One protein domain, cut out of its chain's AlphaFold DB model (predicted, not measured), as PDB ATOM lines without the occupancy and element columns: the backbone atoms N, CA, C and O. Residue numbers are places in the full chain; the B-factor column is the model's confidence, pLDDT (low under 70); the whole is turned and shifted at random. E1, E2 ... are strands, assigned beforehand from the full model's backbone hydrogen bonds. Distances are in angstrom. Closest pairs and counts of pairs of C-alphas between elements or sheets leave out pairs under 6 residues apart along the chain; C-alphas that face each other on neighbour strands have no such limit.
ATOM      1  N   SER A 204      12.347  -2.249  81.205       91.94
ATOM      2  CA  SER A 204      11.571  -2.355  82.431       91.94
ATOM      3  C   SER A 204      12.329  -1.581  83.502       91.94
ATOM      4  O   SER A 204      13.493  -1.202  83.291       91.94
ATOM      5  N   HIS A 205      11.622  -1.284  84.571       92.62
ATOM      6  CA  HIS A 205      12.133  -0.681  85.780       92.62
ATOM      7  C   HIS A 205      11.268  -1.260  86.885       92.62
ATOM      8  O   HIS A 205      10.074  -0.976  86.948       92.62
ATOM      9  N   ASP A 206      11.865  -2.116  87.684       92.25
ATOM     10  CA  ASP A 206      11.173  -2.977  88.618       92.25
ATOM     11  C   ASP A 206      11.567  -2.457  90.021       92.25
ATOM     12  O   ASP A 206      12.681  -1.954  90.202       92.25
ATOM     13  N   THR A 207      10.670  -2.456  91.010       87.62
ATOM     14  CA  THR A 207      11.019  -2.022  92.380       87.62
ATOM     15  C   THR A 207      10.444  -2.959  93.426       87.62
ATOM     16  O   THR A 207       9.330  -3.440  93.290       87.62
ATOM     17  N   PHE A 208      11.211  -3.235  94.482       89.25
ATOM     18  CA  PHE A 208      10.857  -4.189  95.533       89.25
ATOM     19  C   PHE A 208      11.307  -3.656  96.903       89.25
ATOM     20  O   PHE A 208      12.488  -3.769  97.246       89.25
ATOM     21  N   GLY A 209      10.388  -3.095  97.694       88.25
ATOM     22  CA  GLY A 209      10.681  -2.571  99.036       88.25
ATOM     23  C   GLY A 209       9.691  -1.512  99.526       88.25
ATOM     24  O   GLY A 209       8.599  -1.372  98.983       88.25
ATOM     25  N   TYR A 210      10.091  -0.767 100.556       84.81
ATOM     26  CA  TYR A 210       9.424   0.463 101.003       84.81
ATOM     27  C   TYR A 210      10.176   1.692 100.449       84.81
ATOM     28  O   TYR A 210      11.401   1.721 100.528       84.81
ATOM     29  N   GLY A 211       9.510   2.739  99.947       84.38
ATOM     30  CA  GLY A 211      10.208   3.982  99.548       84.38
ATOM     31  C   GLY A 211       9.582   4.774  98.397       84.38
ATOM     32  O   GLY A 211       8.502   4.430  97.925       84.38
ATOM     33  N   GLU A 212      10.253   5.847  97.958       86.94
ATOM     34  CA  GLU A 212       9.791   6.725  96.867       86.94
ATOM     35  C   GLU A 212      10.538   6.460  95.544       86.94
ATOM     36  O   GLU A 212      11.771   6.419  95.480       86.94
ATOM     37  N   VAL A 213       9.790   6.329  94.446       84.56
ATOM     38  CA  VAL A 213      10.319   6.007  93.108       84.56
ATOM     39  C   VAL A 213       9.945   7.111  92.100       84.56
ATOM     40  O   VAL A 213       8.987   6.966  91.332       84.56
ATOM     41  N   PRO A 214      10.647   8.263  92.101       87.00
ATOM     42  CA  PRO A 214      10.401   9.357  91.167       87.00
ATOM     43  C   PRO A 214      11.100   9.152  89.817       87.00
ATOM     44  O   PRO A 214      12.265   9.499  89.603       87.00
ATOM     45  N   LEU A 215      10.326   8.663  88.852       84.44
ATOM     46  CA  LEU A 215      10.747   8.446  87.473       84.44
ATOM     47  C   LEU A 215      10.445   9.678  86.610       84.44
ATOM     48  O   LEU A 215       9.285  10.047  86.396       84.44
ATOM     49  N   THR A 216      11.488  10.351  86.104       83.19
ATOM     50  CA  THR A 216      11.329  11.666  85.453       83.19
ATOM     51  C   THR A 216      11.788  11.707  83.982       83.19
ATOM     52  O   THR A 216      12.937  12.026  83.652       83.19
ATOM     53  N   LYS A 217      10.799  11.577  83.085       80.50
ATOM     54  CA  LYS A 217      10.831  11.721  81.613       80.50
ATOM     55  C   LYS A 217      11.503  10.605  80.802       80.50
ATOM     56  O   LYS A 217      12.733  10.562  80.733       80.50
ATOM     57  N   TYR A 218      10.705   9.880  80.018       79.25
ATOM     58  CA  TYR A 218      11.168   8.930  78.996       79.25
ATOM     59  C   TYR A 218      10.485   9.150  77.639       79.25
ATOM     60  O   TYR A 218       9.295   9.449  77.562       79.25
ATOM     61  N   GLU A 219      11.214   8.954  76.534       83.56
ATOM     62  CA  GLU A 219      10.569   8.845  75.209       83.56
ATOM     63  C   GLU A 219       9.891   7.467  75.055       83.56
ATOM     64  O   GLU A 219       8.833   7.339  74.435       83.56
ATOM     65  N   LEU A 220      10.462   6.411  75.654       86.25
ATOM     66  CA  LEU A 220       9.871   5.073  75.640       86.25
ATOM     67  C   LEU A 220      10.233   4.241  76.879       86.25
ATOM     68  O   LEU A 220      11.376   3.804  77.025       86.25
ATOM     69  N   LEU A 221       9.210   3.902  77.668       88.81
ATOM     70  CA  LEU A 221       9.210   2.880  78.717       88.81
ATOM     71  C   LEU A 221       8.307   1.704  78.278       88.81
ATOM     72  O   LEU A 221       7.322   1.886  77.558       88.81
ATOM     73  N   LYS A 222       8.647   0.445  78.595       90.75
ATOM     74  CA  LYS A 222       7.830  -0.715  78.153       90.75
ATOM     75  C   LYS A 222       7.155  -1.511  79.263       90.75
ATOM     76  O   LYS A 222       6.296  -2.304  78.893       90.75
ATOM     77  N   ALA A 223       7.575  -1.337  80.502       92.31
ATOM     78  CA  ALA A 223       7.051  -1.957  81.711       92.31
ATOM     79  C   ALA A 223       7.598  -1.140  82.890       92.31
ATOM     80  O   ALA A 223       8.661  -0.523  82.737       92.31
ATOM     81  N   HIS A 224       6.883  -1.114  84.003       92.81
ATOM     82  CA  HIS A 224       7.330  -0.530  85.261       92.81
ATOM     83  C   HIS A 224       6.594  -1.269  86.369       92.81
ATOM     84  O   HIS A 224       5.379  -1.130  86.457       92.81
ATOM     85  N   ASP A 225       7.305  -2.063  87.157       92.12
ATOM     86  CA  ASP A 225       6.687  -3.104  87.973       92.12
ATOM     87  C   ASP A 225       7.081  -2.858  89.444       92.12
ATOM     88  O   ASP A 225       8.170  -3.240  89.868       92.12
ATOM     89  N   ALA A 226       6.241  -2.160  90.213       89.44
ATOM     90  CA  ALA A 226       6.506  -1.807  91.611       89.44
ATOM     91  C   ALA A 226       5.924  -2.835  92.592       89.44
ATOM     92  O   ALA A 226       4.816  -3.329  92.392       89.44
ATOM     93  N   PHE A 227       6.638  -3.129  93.679       89.25
ATOM     94  CA  PHE A 227       6.263  -4.117  94.691       89.25
ATOM     95  C   PHE A 227       6.668  -3.673  96.109       89.25
ATOM     96  O   PHE A 227       7.827  -3.347  96.359       89.25
ATOM     97  N   GLY A 228       5.749  -3.781  97.067       88.06
ATOM     98  CA  GLY A 228       5.935  -3.365  98.459       88.06
ATOM     99  C   GLY A 228       5.212  -2.058  98.780       88.06
ATOM    100  O   GLY A 228       4.335  -1.624  98.034       88.06
ATOM    101  N   ASP A 229       5.542  -1.454  99.920       84.06
ATOM    102  CA  ASP A 229       4.731  -0.382 100.497       84.06
ATOM    103  C   ASP A 229       5.437   0.976 100.306       84.06
ATOM    104  O   ASP A 229       6.222   1.422 101.152       84.06
ATOM    105  N   GLY A 230       5.219   1.613  99.152       83.94
ATOM    106  CA  GLY A 230       5.938   2.821  98.732       83.94
ATOM    107  C   GLY A 230       5.192   3.669  97.698       83.94
ATOM    108  O   GLY A 230       4.186   3.241  97.135       83.94
ATOM    109  N   GLU A 231       5.689   4.880  97.439       86.31
ATOM    110  CA  GLU A 231       5.103   5.805  96.461       86.31
ATOM    111  C   GLU A 231       5.837   5.741  95.112       86.31
ATOM    112  O   GLU A 231       7.062   5.868  95.059       86.31
ATOM    113  N   SER A 232       5.115   5.613  93.993       83.88
ATOM    114  CA  SER A 232       5.728   5.609  92.648       83.88
ATOM    115  C   SER A 232       5.264   6.788  91.783       83.88
ATOM    116  O   SER A 232       4.135   6.857  91.301       83.88
ATOM    117  N   HIS A 233       6.178   7.742  91.574       86.69
ATOM    118  CA  HIS A 233       5.924   9.044  90.945       86.69
ATOM    119  C   HIS A 233       6.456   9.087  89.505       86.69
ATOM    120  O   HIS A 233       7.494   9.700  89.227       86.69
ATOM    121  N   LEU A 234       5.749   8.476  88.552       84.38
ATOM    122  CA  LEU A 234       6.109   8.602  87.133       84.38
ATOM    123  C   LEU A 234       5.616   9.950  86.570       84.38
ATOM    124  O   LEU A 234       4.442  10.330  86.686       84.38
ATOM    125  N   THR A 235       6.533  10.706  85.957       80.88
ATOM    126  CA  THR A 235       6.266  12.060  85.449       80.88
ATOM    127  C   THR A 235       6.739  12.274  84.001       80.88
ATOM    128  O   THR A 235       7.884  12.664  83.744       80.88
ATOM    129  N   LYS A 236       5.765  12.214  83.078       74.94
ATOM    130  CA  LYS A 236       5.821  12.569  81.640       74.94
ATOM    131  C   LYS A 236       6.588  11.626  80.709       74.94
ATOM    132  O   LYS A 236       7.723  11.951  80.347       74.94
ATOM    133  N   ASP A 237       5.902  10.632  80.150       73.12
ATOM    134  CA  ASP A 237       6.449   9.843  79.036       73.12
ATOM    135  C   ASP A 237       5.614   9.962  77.759       73.12
ATOM    136  O   ASP A 237       4.390  10.095  77.801       73.12
ATOM    137  N   GLU A 238       6.267   9.867  76.599       81.81
ATOM    138  CA  GLU A 238       5.551   9.780  75.316       81.81
ATOM    139  C   GLU A 238       4.872   8.401  75.167       81.81
ATOM    140  O   GLU A 238       3.728   8.300  74.718       81.81
ATOM    141  N   LEU A 239       5.540   7.316  75.581       85.94
ATOM    142  CA  LEU A 239       5.021   5.957  75.417       85.94
ATOM    143  C   LEU A 239       5.398   5.014  76.568       85.94
ATOM    144  O   LEU A 239       6.550   4.601  76.682       85.94
ATOM    145  N   LEU A 240       4.379   4.563  77.302       88.44
ATOM    146  CA  LEU A 240       4.421   3.503  78.315       88.44
ATOM    147  C   LEU A 240       3.505   2.333  77.882       88.44
ATOM    148  O   LEU A 240       2.518   2.526  77.165       88.44
ATOM    149  N   LYS A 241       3.830   1.073  78.216       90.94
ATOM    150  CA  LYS A 241       3.051  -0.097  77.726       90.94
ATOM    151  C   LYS A 241       2.435  -0.991  78.795       90.94
ATOM    152  O   LYS A 241       1.459  -1.654  78.469       90.94
ATOM    153  N   SER A 242       3.017  -1.042  79.972       92.19
ATOM    154  CA  SER A 242       2.466  -1.654  81.175       92.19
ATOM    155  C   SER A 242       3.106  -0.932  82.353       92.19
ATOM    156  O   SER A 242       4.131  -0.260  82.164       92.19
ATOM    157  N   HIS A 243       2.431  -0.965  83.487       93.25
ATOM    158  CA  HIS A 243       2.794  -0.245  84.692       93.25
ATOM    159  C   HIS A 243       2.045  -0.913  85.842       93.25
ATOM    160  O   HIS A 243       0.875  -0.623  86.082       93.25
ATOM    161  N   ASP A 244       2.708  -1.843  86.496       92.62
ATOM    162  CA  ASP A 244       2.116  -2.844  87.360       92.62
ATOM    163  C   ASP A 244       2.546  -2.482  88.799       92.62
ATOM    164  O   ASP A 244       3.726  -2.240  89.032       92.62
ATOM    165  N   THR A 245       1.640  -2.363  89.775       88.62
ATOM    166  CA  THR A 245       1.992  -1.898  91.138       88.62
ATOM    167  C   THR A 245       1.345  -2.736  92.227       88.62
ATOM    168  O   THR A 245       0.124  -2.753  92.329       88.62
ATOM    169  N   PHE A 246       2.146  -3.373  93.078       89.88
ATOM    170  CA  PHE A 246       1.721  -4.282  94.138       89.88
ATOM    171  C   PHE A 246       2.070  -3.753  95.532       89.88
ATOM    172  O   PHE A 246       3.247  -3.700  95.869       89.88
ATOM    173  N   GLY A 247       1.085  -3.526  96.399       89.06
ATOM    174  CA  GLY A 247       1.314  -3.304  97.834       89.06
ATOM    175  C   GLY A 247       0.539  -2.118  98.394       89.06
ATOM    176  O   GLY A 247      -0.509  -1.754  97.866       89.06
ATOM    177  N   TYR A 248       1.029  -1.554  99.498       85.38
ATOM    178  CA  TYR A 248       0.373  -0.452 100.204       85.38
ATOM    179  C   TYR A 248       1.032   0.894  99.855       85.38
ATOM    180  O   TYR A 248       2.088   1.213 100.397       85.38
ATOM    181  N   GLY A 249       0.437   1.721  98.988       84.62
ATOM    182  CA  GLY A 249       1.067   2.999  98.619       84.62
ATOM    183  C   GLY A 249       0.270   3.911  97.690       84.62
ATOM    184  O   GLY A 249      -0.812   3.554  97.229       84.62
ATOM    185  N   GLU A 250       0.820   5.100  97.419       87.00
ATOM    186  CA  GLU A 250       0.275   6.054  96.443       87.00
ATOM    187  C   GLU A 250       0.991   5.930  95.084       87.00
ATOM    188  O   GLU A 250       2.221   5.902  94.996       87.00
ATOM    189  N   VAL A 251       0.228   5.895  93.989       84.88
ATOM    190  CA  VAL A 251       0.749   5.752  92.616       84.88
ATOM    191  C   VAL A 251       0.337   6.963  91.755       84.88
ATOM    192  O   VAL A 251      -0.588   6.876  90.940       84.88
ATOM    193  N   PRO A 252       0.959   8.145  91.951       87.06
ATOM    194  CA  PRO A 252       0.669   9.357  91.187       87.06
ATOM    195  C   PRO A 252       1.338   9.368  89.807       87.06
ATOM    196  O   PRO A 252       2.442   9.878  89.590       87.06
ATOM    197  N   LEU A 253       0.594   8.884  88.819       84.81
ATOM    198  CA  LEU A 253       0.984   8.880  87.415       84.81
ATOM    199  C   LEU A 253       0.585  10.184  86.720       84.81
ATOM    200  O   LEU A 253      -0.599  10.479  86.546       84.81
ATOM    201  N   THR A 254       1.562  10.983  86.271       82.69
ATOM    202  CA  THR A 254       1.259  12.284  85.645       82.69
ATOM    203  C   THR A 254       1.757  12.420  84.197       82.69
ATOM    204  O   THR A 254       2.929  12.707  83.931       82.69
ATOM    205  N   LYS A 255       0.781  12.378  83.277       80.19
ATOM    206  CA  LYS A 255       0.832  12.672  81.833       80.19
ATOM    207  C   LYS A 255       1.524  11.659  80.921       80.19
ATOM    208  O   LYS A 255       2.750  11.672  80.826       80.19
ATOM    209  N   TYR A 256       0.732  10.978  80.094       78.31
ATOM    210  CA  TYR A 256       1.213  10.163  78.971       78.31
ATOM    211  C   TYR A 256       0.511  10.511  77.654       78.31
ATOM    212  O   TYR A 256      -0.702  10.723  77.617       78.31
ATOM    213  N   GLU A 257       1.242  10.513  76.534       82.94
ATOM    214  CA  GLU A 257       0.579  10.505  75.215       82.94
ATOM    215  C   GLU A 257      -0.051   9.120  74.962       82.94
ATOM    216  O   GLU A 257      -1.192   9.003  74.512       82.94
ATOM    217  N   LEU A 258       0.648   8.035  75.327       85.94
ATOM    218  CA  LEU A 258       0.128   6.671  75.203       85.94
ATOM    219  C   LEU A 258       0.611   5.744  76.328       85.94
ATOM    220  O   LEU A 258       1.730   5.241  76.284       85.94
ATOM    221  N   LEU A 259      -0.298   5.413  77.247       88.81
ATOM    222  CA  LEU A 259      -0.201   4.282  78.178       88.81
ATOM    223  C   LEU A 259      -0.998   3.082  77.624       88.81
ATOM    224  O   LEU A 259      -2.075   3.268  77.059       88.81
ATOM    225  N   LYS A 260      -0.516   1.832  77.715       90.62
ATOM    226  CA  LYS A 260      -1.300   0.662  77.238       90.62
ATOM    227  C   LYS A 260      -1.861  -0.271  78.309       90.62
ATOM    228  O   LYS A 260      -2.818  -0.954  77.973       90.62
ATOM    229  N   ALA A 261      -1.288  -0.330  79.492       92.19
ATOM    230  CA  ALA A 261      -1.780  -1.119  80.614       92.19
ATOM    231  C   ALA A 261      -1.297  -0.435  81.897       92.19
ATOM    232  O   ALA A 261      -0.322   0.323  81.836       92.19
ATOM    233  N   HIS A 262      -2.027  -0.642  82.983       92.88
ATOM    234  CA  HIS A 262      -1.804  -0.051  84.292       92.88
ATOM    235  C   HIS A 262      -2.501  -0.943  85.321       92.88
ATOM    236  O   HIS A 262      -3.728  -0.971  85.392       92.88
ATOM    237  N   ASP A 263      -1.744  -1.707  86.086       92.56
ATOM    238  CA  ASP A 263      -2.267  -2.900  86.739       92.56
ATOM    239  C   ASP A 263      -1.996  -2.745  88.246       92.56
ATOM    240  O   ASP A 263      -0.882  -2.975  88.706       92.56
ATOM    241  N   ALA A 264      -2.981  -2.275  89.018       89.75
ATOM    242  CA  ALA A 264      -2.825  -2.022  90.453       89.75
ATOM    243  C   ALA A 264      -3.216  -3.251  91.300       89.75
ATOM    244  O   ALA A 264      -4.178  -3.954  91.001       89.75
ATOM    245  N   PHE A 265      -2.497  -3.500  92.393       89.56
ATOM    246  CA  PHE A 265      -2.687  -4.609  93.328       89.56
ATOM    247  C   PHE A 265      -2.332  -4.144  94.753       89.56
ATOM    248  O   PHE A 265      -1.406  -3.353  94.932       89.56
ATOM    249  N   GLY A 266      -2.974  -4.706  95.779       88.62
ATOM    250  CA  GLY A 266      -2.767  -4.310  97.180       88.62
ATOM    251  C   GLY A 266      -3.741  -3.224  97.644       88.62
ATOM    252  O   GLY A 266      -4.770  -3.012  97.000       88.62
ATOM    253  N   ASP A 267      -3.434  -2.582  98.774       84.25
ATOM    254  CA  ASP A 267      -4.348  -1.654  99.449       84.25
ATOM    255  C   ASP A 267      -3.761  -0.225  99.413       84.25
ATOM    256  O   ASP A 267      -3.003   0.171 100.303       84.25
ATOM    257  N   GLY A 268      -4.066   0.547  98.362       84.38
ATOM    258  CA  GLY A 268      -3.403   1.830  98.075       84.38
ATOM    259  C   GLY A 268      -4.200   2.779  97.170       84.38
ATOM    260  O   GLY A 268      -5.269   2.422  96.677       84.38
ATOM    261  N   GLU A 269      -3.686   3.995  96.948       86.19
ATOM    262  CA  GLU A 269      -4.341   5.016  96.115       86.19
ATOM    263  C   GLU A 269      -3.649   5.180  94.750       86.19
ATOM    264  O   GLU A 269      -2.488   5.584  94.685       86.19
ATOM    265  N   SER A 270      -4.345   4.947  93.629       84.12
ATOM    266  CA  SER A 270      -3.756   5.141  92.284       84.12
ATOM    267  C   SER A 270      -4.293   6.390  91.573       84.12
ATOM    268  O   SER A 270      -5.417   6.443  91.074       84.12
ATOM    269  N   HIS A 271      -3.448   7.427  91.513       85.94
ATOM    270  CA  HIS A 271      -3.774   8.774  91.025       85.94
ATOM    271  C   HIS A 271      -3.268   8.999  89.593       85.94
ATOM    272  O   HIS A 271      -2.261   9.681  89.373       85.94
ATOM    273  N   LEU A 272      -3.971   8.484  88.581       84.12
ATOM    274  CA  LEU A 272      -3.639   8.812  87.187       84.12
ATOM    275  C   LEU A 272      -4.192  10.196  86.801       84.12
ATOM    276  O   LEU A 272      -5.365  10.525  87.020       84.12
ATOM    277  N   THR A 273      -3.339  11.034  86.203       80.56
ATOM    278  CA  THR A 273      -3.703  12.395  85.790       80.56
ATOM    279  C   THR A 273      -3.239  12.734  84.359       80.56
ATOM    280  O   THR A 273      -2.069  13.041  84.106       80.56
ATOM    281  N   LYS A 274      -4.224  12.838  83.452       75.12
ATOM    282  CA  LYS A 274      -4.148  13.362  82.070       75.12
ATOM    283  C   LYS A 274      -3.370  12.548  81.032       75.12
ATOM    284  O   LYS A 274      -2.276  12.972  80.659       75.12
ATOM    285  N   ASP A 275      -4.018  11.561  80.412       73.56
ATOM    286  CA  ASP A 275      -3.466  10.918  79.208       73.56
ATOM    287  C   ASP A 275      -4.319  11.156  77.963       73.56
ATOM    288  O   ASP A 275      -5.549  11.182  78.021       73.56
ATOM    289  N   GLU A 276      -3.674  11.240  76.799       80.94
ATOM    290  CA  GLU A 276      -4.406  11.200  75.527       80.94
ATOM    291  C   GLU A 276      -4.976   9.782  75.292       80.94
ATOM    292  O   GLU A 276      -6.120   9.626  74.854       80.94
ATOM    293  N   LEU A 277      -4.215   8.716  75.613       85.62
ATOM    294  CA  LEU A 277      -4.545   7.370  75.123       85.62
ATOM    295  C   LEU A 277      -4.230   6.160  76.046       85.62
ATOM    296  O   LEU A 277      -3.696   5.173  75.540       85.62
ATOM    297  N   LEU A 278      -4.707   6.081  77.297       88.19
ATOM    298  CA  LEU A 278      -4.608   4.873  78.171       88.19
ATOM    299  C   LEU A 278      -5.365   3.627  77.636       88.19
ATOM    300  O   LEU A 278      -6.566   3.735  77.402       88.19
ATOM    301  N   LYS A 279      -4.758   2.441  77.402       90.81
ATOM    302  CA  LYS A 279      -5.480   1.273  76.807       90.81
ATOM    303  C   LYS A 279      -6.086   0.196  77.720       90.81
ATOM    304  O   LYS A 279      -6.976  -0.476  77.199       90.81
ATOM    305  N   SER A 280      -5.674   0.026  78.964       92.00
ATOM    306  CA  SER A 280      -6.360  -0.828  79.948       92.00
ATOM    307  C   SER A 280      -5.914  -0.450  81.352       92.00
ATOM    308  O   SER A 280      -4.925   0.270  81.488       92.00
ATOM    309  N   HIS A 281      -6.672  -0.887  82.350       92.81
ATOM    310  CA  HIS A 281      -6.384  -0.693  83.763       92.81
ATOM    311  C   HIS A 281      -7.007  -1.853  84.551       92.81
ATOM    312  O   HIS A 281      -8.143  -2.207  84.244       92.81
ATOM    313  N   ASP A 282      -6.313  -2.378  85.556       92.38
ATOM    314  CA  ASP A 282      -6.846  -3.364  86.512       92.38
ATOM    315  C   ASP A 282      -6.621  -2.871  87.956       92.38
ATOM    316  O   ASP A 282      -5.777  -1.998  88.187       92.38
ATOM    317  N   THR A 283      -7.379  -3.405  88.921       89.00
ATOM    318  CA  THR A 283      -7.204  -3.164  90.369       89.00
ATOM    319  C   THR A 283      -7.419  -4.467  91.148       89.00
ATOM    320  O   THR A 283      -8.340  -5.206  90.818       89.00
ATOM    321  N   PHE A 284      -6.618  -4.767  92.181       89.69
ATOM    322  CA  PHE A 284      -6.704  -6.034  92.932       89.69
ATOM    323  C   PHE A 284      -6.376  -5.905  94.437       89.69
ATOM    324  O   PHE A 284      -5.276  -6.265  94.867       89.69
ATOM    325  N   GLY A 285      -7.340  -5.475  95.261       89.12
ATOM    326  CA  GLY A 285      -7.186  -5.481  96.728       89.12
ATOM    327  C   GLY A 285      -8.215  -4.631  97.471       89.12
ATOM    328  O   GLY A 285      -9.335  -5.088  97.702       89.12
ATOM    329  N   TYR A 286      -7.819  -3.411  97.824       85.19
ATOM    330  CA  TYR A 286      -8.626  -2.368  98.469       85.19
ATOM    331  C   TYR A 286      -8.123  -0.978  97.995       85.19
ATOM    332  O   TYR A 286      -6.973  -0.872  97.575       85.19
ATOM    333  N   GLY A 287      -8.913   0.103  98.087       84.75
ATOM    334  CA  GLY A 287      -8.376   1.486  97.978       84.75
ATOM    335  C   GLY A 287      -9.099   2.479  97.051       84.75
ATOM    336  O   GLY A 287     -10.096   2.147  96.416       84.75
ATOM    337  N   GLU A 288      -8.613   3.727  96.997       86.75
ATOM    338  CA  GLU A 288      -9.172   4.796  96.146       86.75
ATOM    339  C   GLU A 288      -8.461   4.885  94.781       86.75
ATOM    340  O   GLU A 288      -7.234   4.856  94.684       86.75
ATOM    341  N   VAL A 289      -9.219   5.048  93.694       84.88
ATOM    342  CA  VAL A 289      -8.674   5.096  92.321       84.88
ATOM    343  C   VAL A 289      -9.171   6.345  91.570       84.88
ATOM    344  O   VAL A 289     -10.071   6.267  90.725       84.88
ATOM    345  N   PRO A 290      -8.643   7.545  91.897       86.75
ATOM    346  CA  PRO A 290      -9.014   8.804  91.251       86.75
ATOM    347  C   PRO A 290      -8.324   9.007  89.894       86.75
ATOM    348  O   PRO A 290      -7.181   9.459  89.779       86.75
ATOM    349  N   LEU A 291      -9.076   8.758  88.825       84.44
ATOM    350  CA  LEU A 291      -8.588   8.800  87.446       84.44
ATOM    351  C   LEU A 291      -9.071  10.080  86.753       84.44
ATOM    352  O   LEU A 291     -10.247  10.217  86.413       84.44
ATOM    353  N   THR A 292      -8.169  11.040  86.517       82.25
ATOM    354  CA  THR A 292      -8.567  12.393  86.085       82.25
ATOM    355  C   THR A 292      -8.143  12.773  84.656       82.25
ATOM    356  O   THR A 292      -7.021  13.227  84.406       82.25
ATOM    357  N   LYS A 293      -9.147  12.778  83.763       80.06
ATOM    358  CA  LYS A 293      -9.173  13.306  82.382       80.06
ATOM    359  C   LYS A 293      -8.422  12.494  81.328       80.06
ATOM    360  O   LYS A 293      -7.205  12.608  81.224       80.06
ATOM    361  N   TYR A 294      -9.170  11.878  80.418       78.56
ATOM    362  CA  TYR A 294      -8.634  11.196  79.237       78.56
ATOM    363  C   TYR A 294      -9.346  11.616  77.946       78.56
ATOM    364  O   TYR A 294     -10.540  11.922  77.952       78.56
ATOM    365  N   GLU A 295      -8.639  11.610  76.814       83.06
ATOM    366  CA  GLU A 295      -9.312  11.697  75.504       83.06
ATOM    367  C   GLU A 295      -9.887  10.321  75.114       83.06
ATOM    368  O   GLU A 295     -11.026  10.216  74.661       83.06
ATOM    369  N   LEU A 296      -9.144   9.226  75.337       84.88
ATOM    370  CA  LEU A 296      -9.622   7.874  75.022       84.88
ATOM    371  C   LEU A 296      -9.041   6.787  75.953       84.88
ATOM    372  O   LEU A 296      -7.893   6.362  75.787       84.88
ATOM    373  N   LEU A 297      -9.890   6.254  76.838       88.44
ATOM    374  CA  LEU A 297      -9.621   5.256  77.886       88.44
ATOM    375  C   LEU A 297     -10.238   3.865  77.539       88.44
ATOM    376  O   LEU A 297     -11.157   3.734  76.725       88.44
ATOM    377  N   LYS A 298      -9.582   2.786  77.982       90.38
ATOM    378  CA  LYS A 298      -9.577   1.427  77.385       90.38
ATOM    379  C   LYS A 298     -10.561   0.329  77.874       90.38
ATOM    380  O   LYS A 298     -10.830  -0.548  77.051       90.38
ATOM    381  N   ALA A 299     -11.104   0.400  79.101       91.62
ATOM    382  CA  ALA A 299     -11.456  -0.751  79.984       91.62
ATOM    383  C   ALA A 299     -10.194  -1.424  80.579       91.62
ATOM    384  O   ALA A 299      -9.385  -1.911  79.790       91.62
ATOM    385  N   HIS A 300      -9.881  -1.377  81.885       92.19
ATOM    386  CA  HIS A 300     -10.571  -0.795  83.057       92.19
ATOM    387  C   HIS A 300     -11.689  -1.672  83.644       92.19
ATOM    388  O   HIS A 300     -12.851  -1.318  83.495       92.19
ATOM    389  N   ASP A 301     -11.305  -2.736  84.363       91.56
ATOM    390  CA  ASP A 301     -12.191  -3.614  85.152       91.56
ATOM    391  C   ASP A 301     -11.729  -3.561  86.631       91.56
ATOM    392  O   ASP A 301     -10.542  -3.733  86.917       91.56
ATOM    393  N   ALA A 302     -12.622  -3.240  87.574       89.12
ATOM    394  CA  ALA A 302     -12.245  -2.926  88.959       89.12
ATOM    395  C   ALA A 302     -12.490  -4.106  89.909       89.12
ATOM    396  O   ALA A 302     -13.617  -4.581  90.035       89.12
ATOM    397  N   PHE A 303     -11.471  -4.533  90.655       88.94
ATOM    398  CA  PHE A 303     -11.601  -5.517  91.734       88.94
ATOM    399  C   PHE A 303     -11.012  -4.979  93.049       88.94
ATOM    400  O   PHE A 303     -10.047  -4.210  93.060       88.94
ATOM    401  N   GLY A 304     -11.575  -5.441  94.168       88.38
ATOM    402  CA  GLY A 304     -11.202  -5.006  95.518       88.38
ATOM    403  C   GLY A 304     -12.205  -4.040  96.146       88.38
ATOM    404  O   GLY A 304     -12.945  -3.381  95.419       88.38
ATOM    405  N   ASP A 305     -12.270  -3.984  97.479       84.31
ATOM    406  CA  ASP A 305     -13.256  -3.132  98.157       84.31
ATOM    407  C   ASP A 305     -12.704  -1.689  98.272       84.31
ATOM    408  O   ASP A 305     -11.718  -1.449  98.976       84.31
ATOM    409  N   GLY A 306     -13.279  -0.721  97.549       84.12
ATOM    410  CA  GLY A 306     -12.666   0.603  97.356       84.12
ATOM    411  C   GLY A 306     -13.481   1.591  96.507       84.12
ATOM    412  O   GLY A 306     -14.521   1.229  95.963       84.12
ATOM    413  N   GLU A 307     -13.023   2.845  96.395       85.50
ATOM    414  CA  GLU A 307     -13.740   3.925  95.688       85.50
ATOM    415  C   GLU A 307     -13.066   4.309  94.355       85.50
ATOM    416  O   GLU A 307     -11.978   4.891  94.336       85.50
ATOM    417  N   SER A 308     -13.708   4.058  93.209       83.31
ATOM    418  CA  SER A 308     -13.129   4.378  91.890       83.31
ATOM    419  C   SER A 308     -13.639   5.720  91.333       83.31
ATOM    420  O   SER A 308     -14.600   5.776  90.558       83.31
ATOM    421  N   HIS A 309     -12.971   6.819  91.700       85.38
ATOM    422  CA  HIS A 309     -13.287   8.205  91.298       85.38
ATOM    423  C   HIS A 309     -12.839   8.562  89.866       85.38
ATOM    424  O   HIS A 309     -12.053   9.489  89.630       85.38
ATOM    425  N   LEU A 310     -13.364   7.856  88.870       83.81
ATOM    426  CA  LEU A 310     -13.099   8.110  87.451       83.81
ATOM    427  C   LEU A 310     -13.826   9.415  87.019       83.81
ATOM    428  O   LEU A 310     -15.036   9.574  87.224       83.81
ATOM    429  N   THR A 311     -13.080  10.409  86.493       79.62
ATOM    430  CA  THR A 311     -13.542  11.805  86.273       79.62
ATOM    431  C   THR A 311     -13.095  12.462  84.942       79.62
ATOM    432  O   THR A 311     -11.966  12.951  84.798       79.62
ATOM    433  N   LYS A 312     -14.088  12.686  84.066       73.75
ATOM    434  CA  LYS A 312     -14.152  13.573  82.878       73.75
ATOM    435  C   LYS A 312     -13.340  13.197  81.622       73.75
ATOM    436  O   LYS A 312     -12.393  13.913  81.264       73.75
ATOM    437  N   ASP A 313     -13.868  12.271  80.820       71.25
ATOM    438  CA  ASP A 313     -13.261  11.827  79.548       71.25
ATOM    439  C   ASP A 313     -14.141  12.079  78.321       71.25
ATOM    440  O   ASP A 313     -15.311  12.445  78.430       71.25
ATOM    441  N   GLU A 314     -13.568  11.855  77.138       80.00
ATOM    442  CA  GLU A 314     -14.306  11.843  75.869       80.00
ATOM    443  C   GLU A 314     -14.716  10.412  75.440       80.00
ATOM    444  O   GLU A 314     -15.756  10.257  74.796       80.00
ATOM    445  N   LEU A 315     -13.973   9.345  75.804       84.19
ATOM    446  CA  LEU A 315     -14.331   7.966  75.406       84.19
ATOM    447  C   LEU A 315     -13.739   6.812  76.255       84.19
ATOM    448  O   LEU A 315     -12.566   6.492  76.091       84.19
ATOM    449  N   LEU A 316     -14.569   6.076  77.012       87.56
ATOM    450  CA  LEU A 316     -14.227   4.808  77.710       87.56
ATOM    451  C   LEU A 316     -14.993   3.587  77.112       87.56
ATOM    452  O   LEU A 316     -16.032   3.761  76.463       87.56
ATOM    453  N   LYS A 317     -14.453   2.352  77.185       90.25
ATOM    454  CA  LYS A 317     -15.008   1.164  76.477       90.25
ATOM    455  C   LYS A 317     -16.136   0.479  77.241       90.25
ATOM    456  O   LYS A 317     -17.282   0.626  76.830       90.25
ATOM    457  N   SER A 318     -15.765  -0.302  78.237       91.19
ATOM    458  CA  SER A 318     -16.586  -0.946  79.257       91.19
ATOM    459  C   SER A 318     -15.959  -0.596  80.608       91.19
ATOM    460  O   SER A 318     -14.890   0.034  80.633       91.19
ATOM    461  N   HIS A 319     -16.655  -0.935  81.681       91.94
ATOM    462  CA  HIS A 319     -16.182  -0.848  83.050       91.94
ATOM    463  C   HIS A 319     -16.986  -1.869  83.838       91.94
ATOM    464  O   HIS A 319     -18.211  -1.757  83.863       91.94
ATOM    465  N   ASP A 320     -16.294  -2.846  84.413       91.44
ATOM    466  CA  ASP A 320     -16.889  -4.029  85.022       91.44
ATOM    467  C   ASP A 320     -16.381  -4.086  86.493       91.44
ATOM    468  O   ASP A 320     -15.165  -4.143  86.692       91.44
ATOM    469  N   THR A 321     -17.240  -3.998  87.528       87.56
ATOM    470  CA  THR A 321     -16.810  -3.795  88.948       87.56
ATOM    471  C   THR A 321     -17.105  -4.960  89.915       87.56
ATOM    472  O   THR A 321     -18.160  -5.591  89.854       87.56
ATOM    473  N   PHE A 322     -16.165  -5.263  90.829       89.06
ATOM    474  CA  PHE A 322     -16.087  -6.557  91.539       89.06
ATOM    475  C   PHE A 322     -15.472  -6.530  92.968       89.06
ATOM    476  O   PHE A 322     -14.771  -7.474  93.372       89.06
ATOM    477  N   GLY A 323     -15.745  -5.500  93.767       88.62
ATOM    478  CA  GLY A 323     -15.535  -5.487  95.227       88.62
ATOM    479  C   GLY A 323     -16.828  -5.185  95.987       88.62
ATOM    480  O   GLY A 323     -17.899  -5.517  95.492       88.62
ATOM    481  N   TYR A 324     -16.711  -4.554  97.155       83.56
ATOM    482  CA  TYR A 324     -17.706  -3.638  97.737       83.56
ATOM    483  C   TYR A 324     -17.201  -2.187  97.578       83.56
ATOM    484  O   TYR A 324     -16.069  -1.924  97.977       83.56
TER     485      TYR A 324
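AT A GLANCE: This is residues 204 to 324 of the 472 residues of the protein "uncharacterized protein LOC114330671" of Diabrotica virgifera virgifera (western corn rootworm) (UniProt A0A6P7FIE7). What shape does the printed part make? It is a solenoid, a chain wound in stacked turns: it passes back and forth between the sheet E1 E3 E5 E7 E9 E11 E12 on one wall and the sheet E2 E4 E6 E8 E10 on the opposite wall, the two partly face to face. The turns stack from E1 and E2 at one end to E12 at the other. What is it built of? The printed part has 121 residues, with no named helix and twelve strands, E1 to E12 in order along the chain; both sheets are parallel, in the orders just given, and the class is all strand. How large is it? It is compact, with a radius of gyration of the C-alphas of 13.0 A, and flat, spanning 32 by 32 by 17 A.

IN THESE COORDINATES: Where do the first strands lie? E1 is residues 206 to 208, beginning at C-alpha 206 (11.173, -2.977, 88.618); E2 is 211 to 220, 23.9 A long; E3 is 225 to 227; E4 is 230 to 239, 23.5 A long. Which strands follow? E5 is residues 244 to 246, E6 250 to 258, 21.2 A long, E7 263 to 267 and E8 269 to 275, 17.9 A long. Where does the last strand end? After E9, 282 to 288, E10, 292 to 294, and E11, 301 to 307, comes E12, 320 to 322, ending at C-alpha 322 (-16.087, -6.557, 91.539).

HOW THE PARTS SIT: How do strands pair in the sheet with E1 and E12 as edge strands? E1 and E3 are parallel at 2 degrees, with N 207 and O 225 2.9 A apart, within hydrogen-bond range. E11 and E12 are parallel at 46 degrees, with N 302 and O 320 at 2.8 A. And in the sheet with edge strands E2 and E10? E2 and E4 are parallel at 6 degrees, with N 213 and O 231 at 2.8 A; E2 bends by 65 degrees at residue 217 and E4 by 71 degrees at residue 236. E8 and E10 are parallel at 37 degrees, with N 292 and O 272 at 2.9 A. How do the sheets stand? They form a sandwich, two sheets face to face, with facing parts 10.6 A centre to centre and best planes 33 degrees apart. Both are twisted.

THE WHOLE: How far does it reach? The C-alphas farthest apart, those of Glu 219 and Tyr 324, are 38.2 A apart. Is it unbroken, and which link is long? The printed part has no cut, and the link from E11 to E12, residues 308 to 319, is long. Where is confidence low? No printed residue is under 70, and the mean pLDDT of the printed part is 86.3.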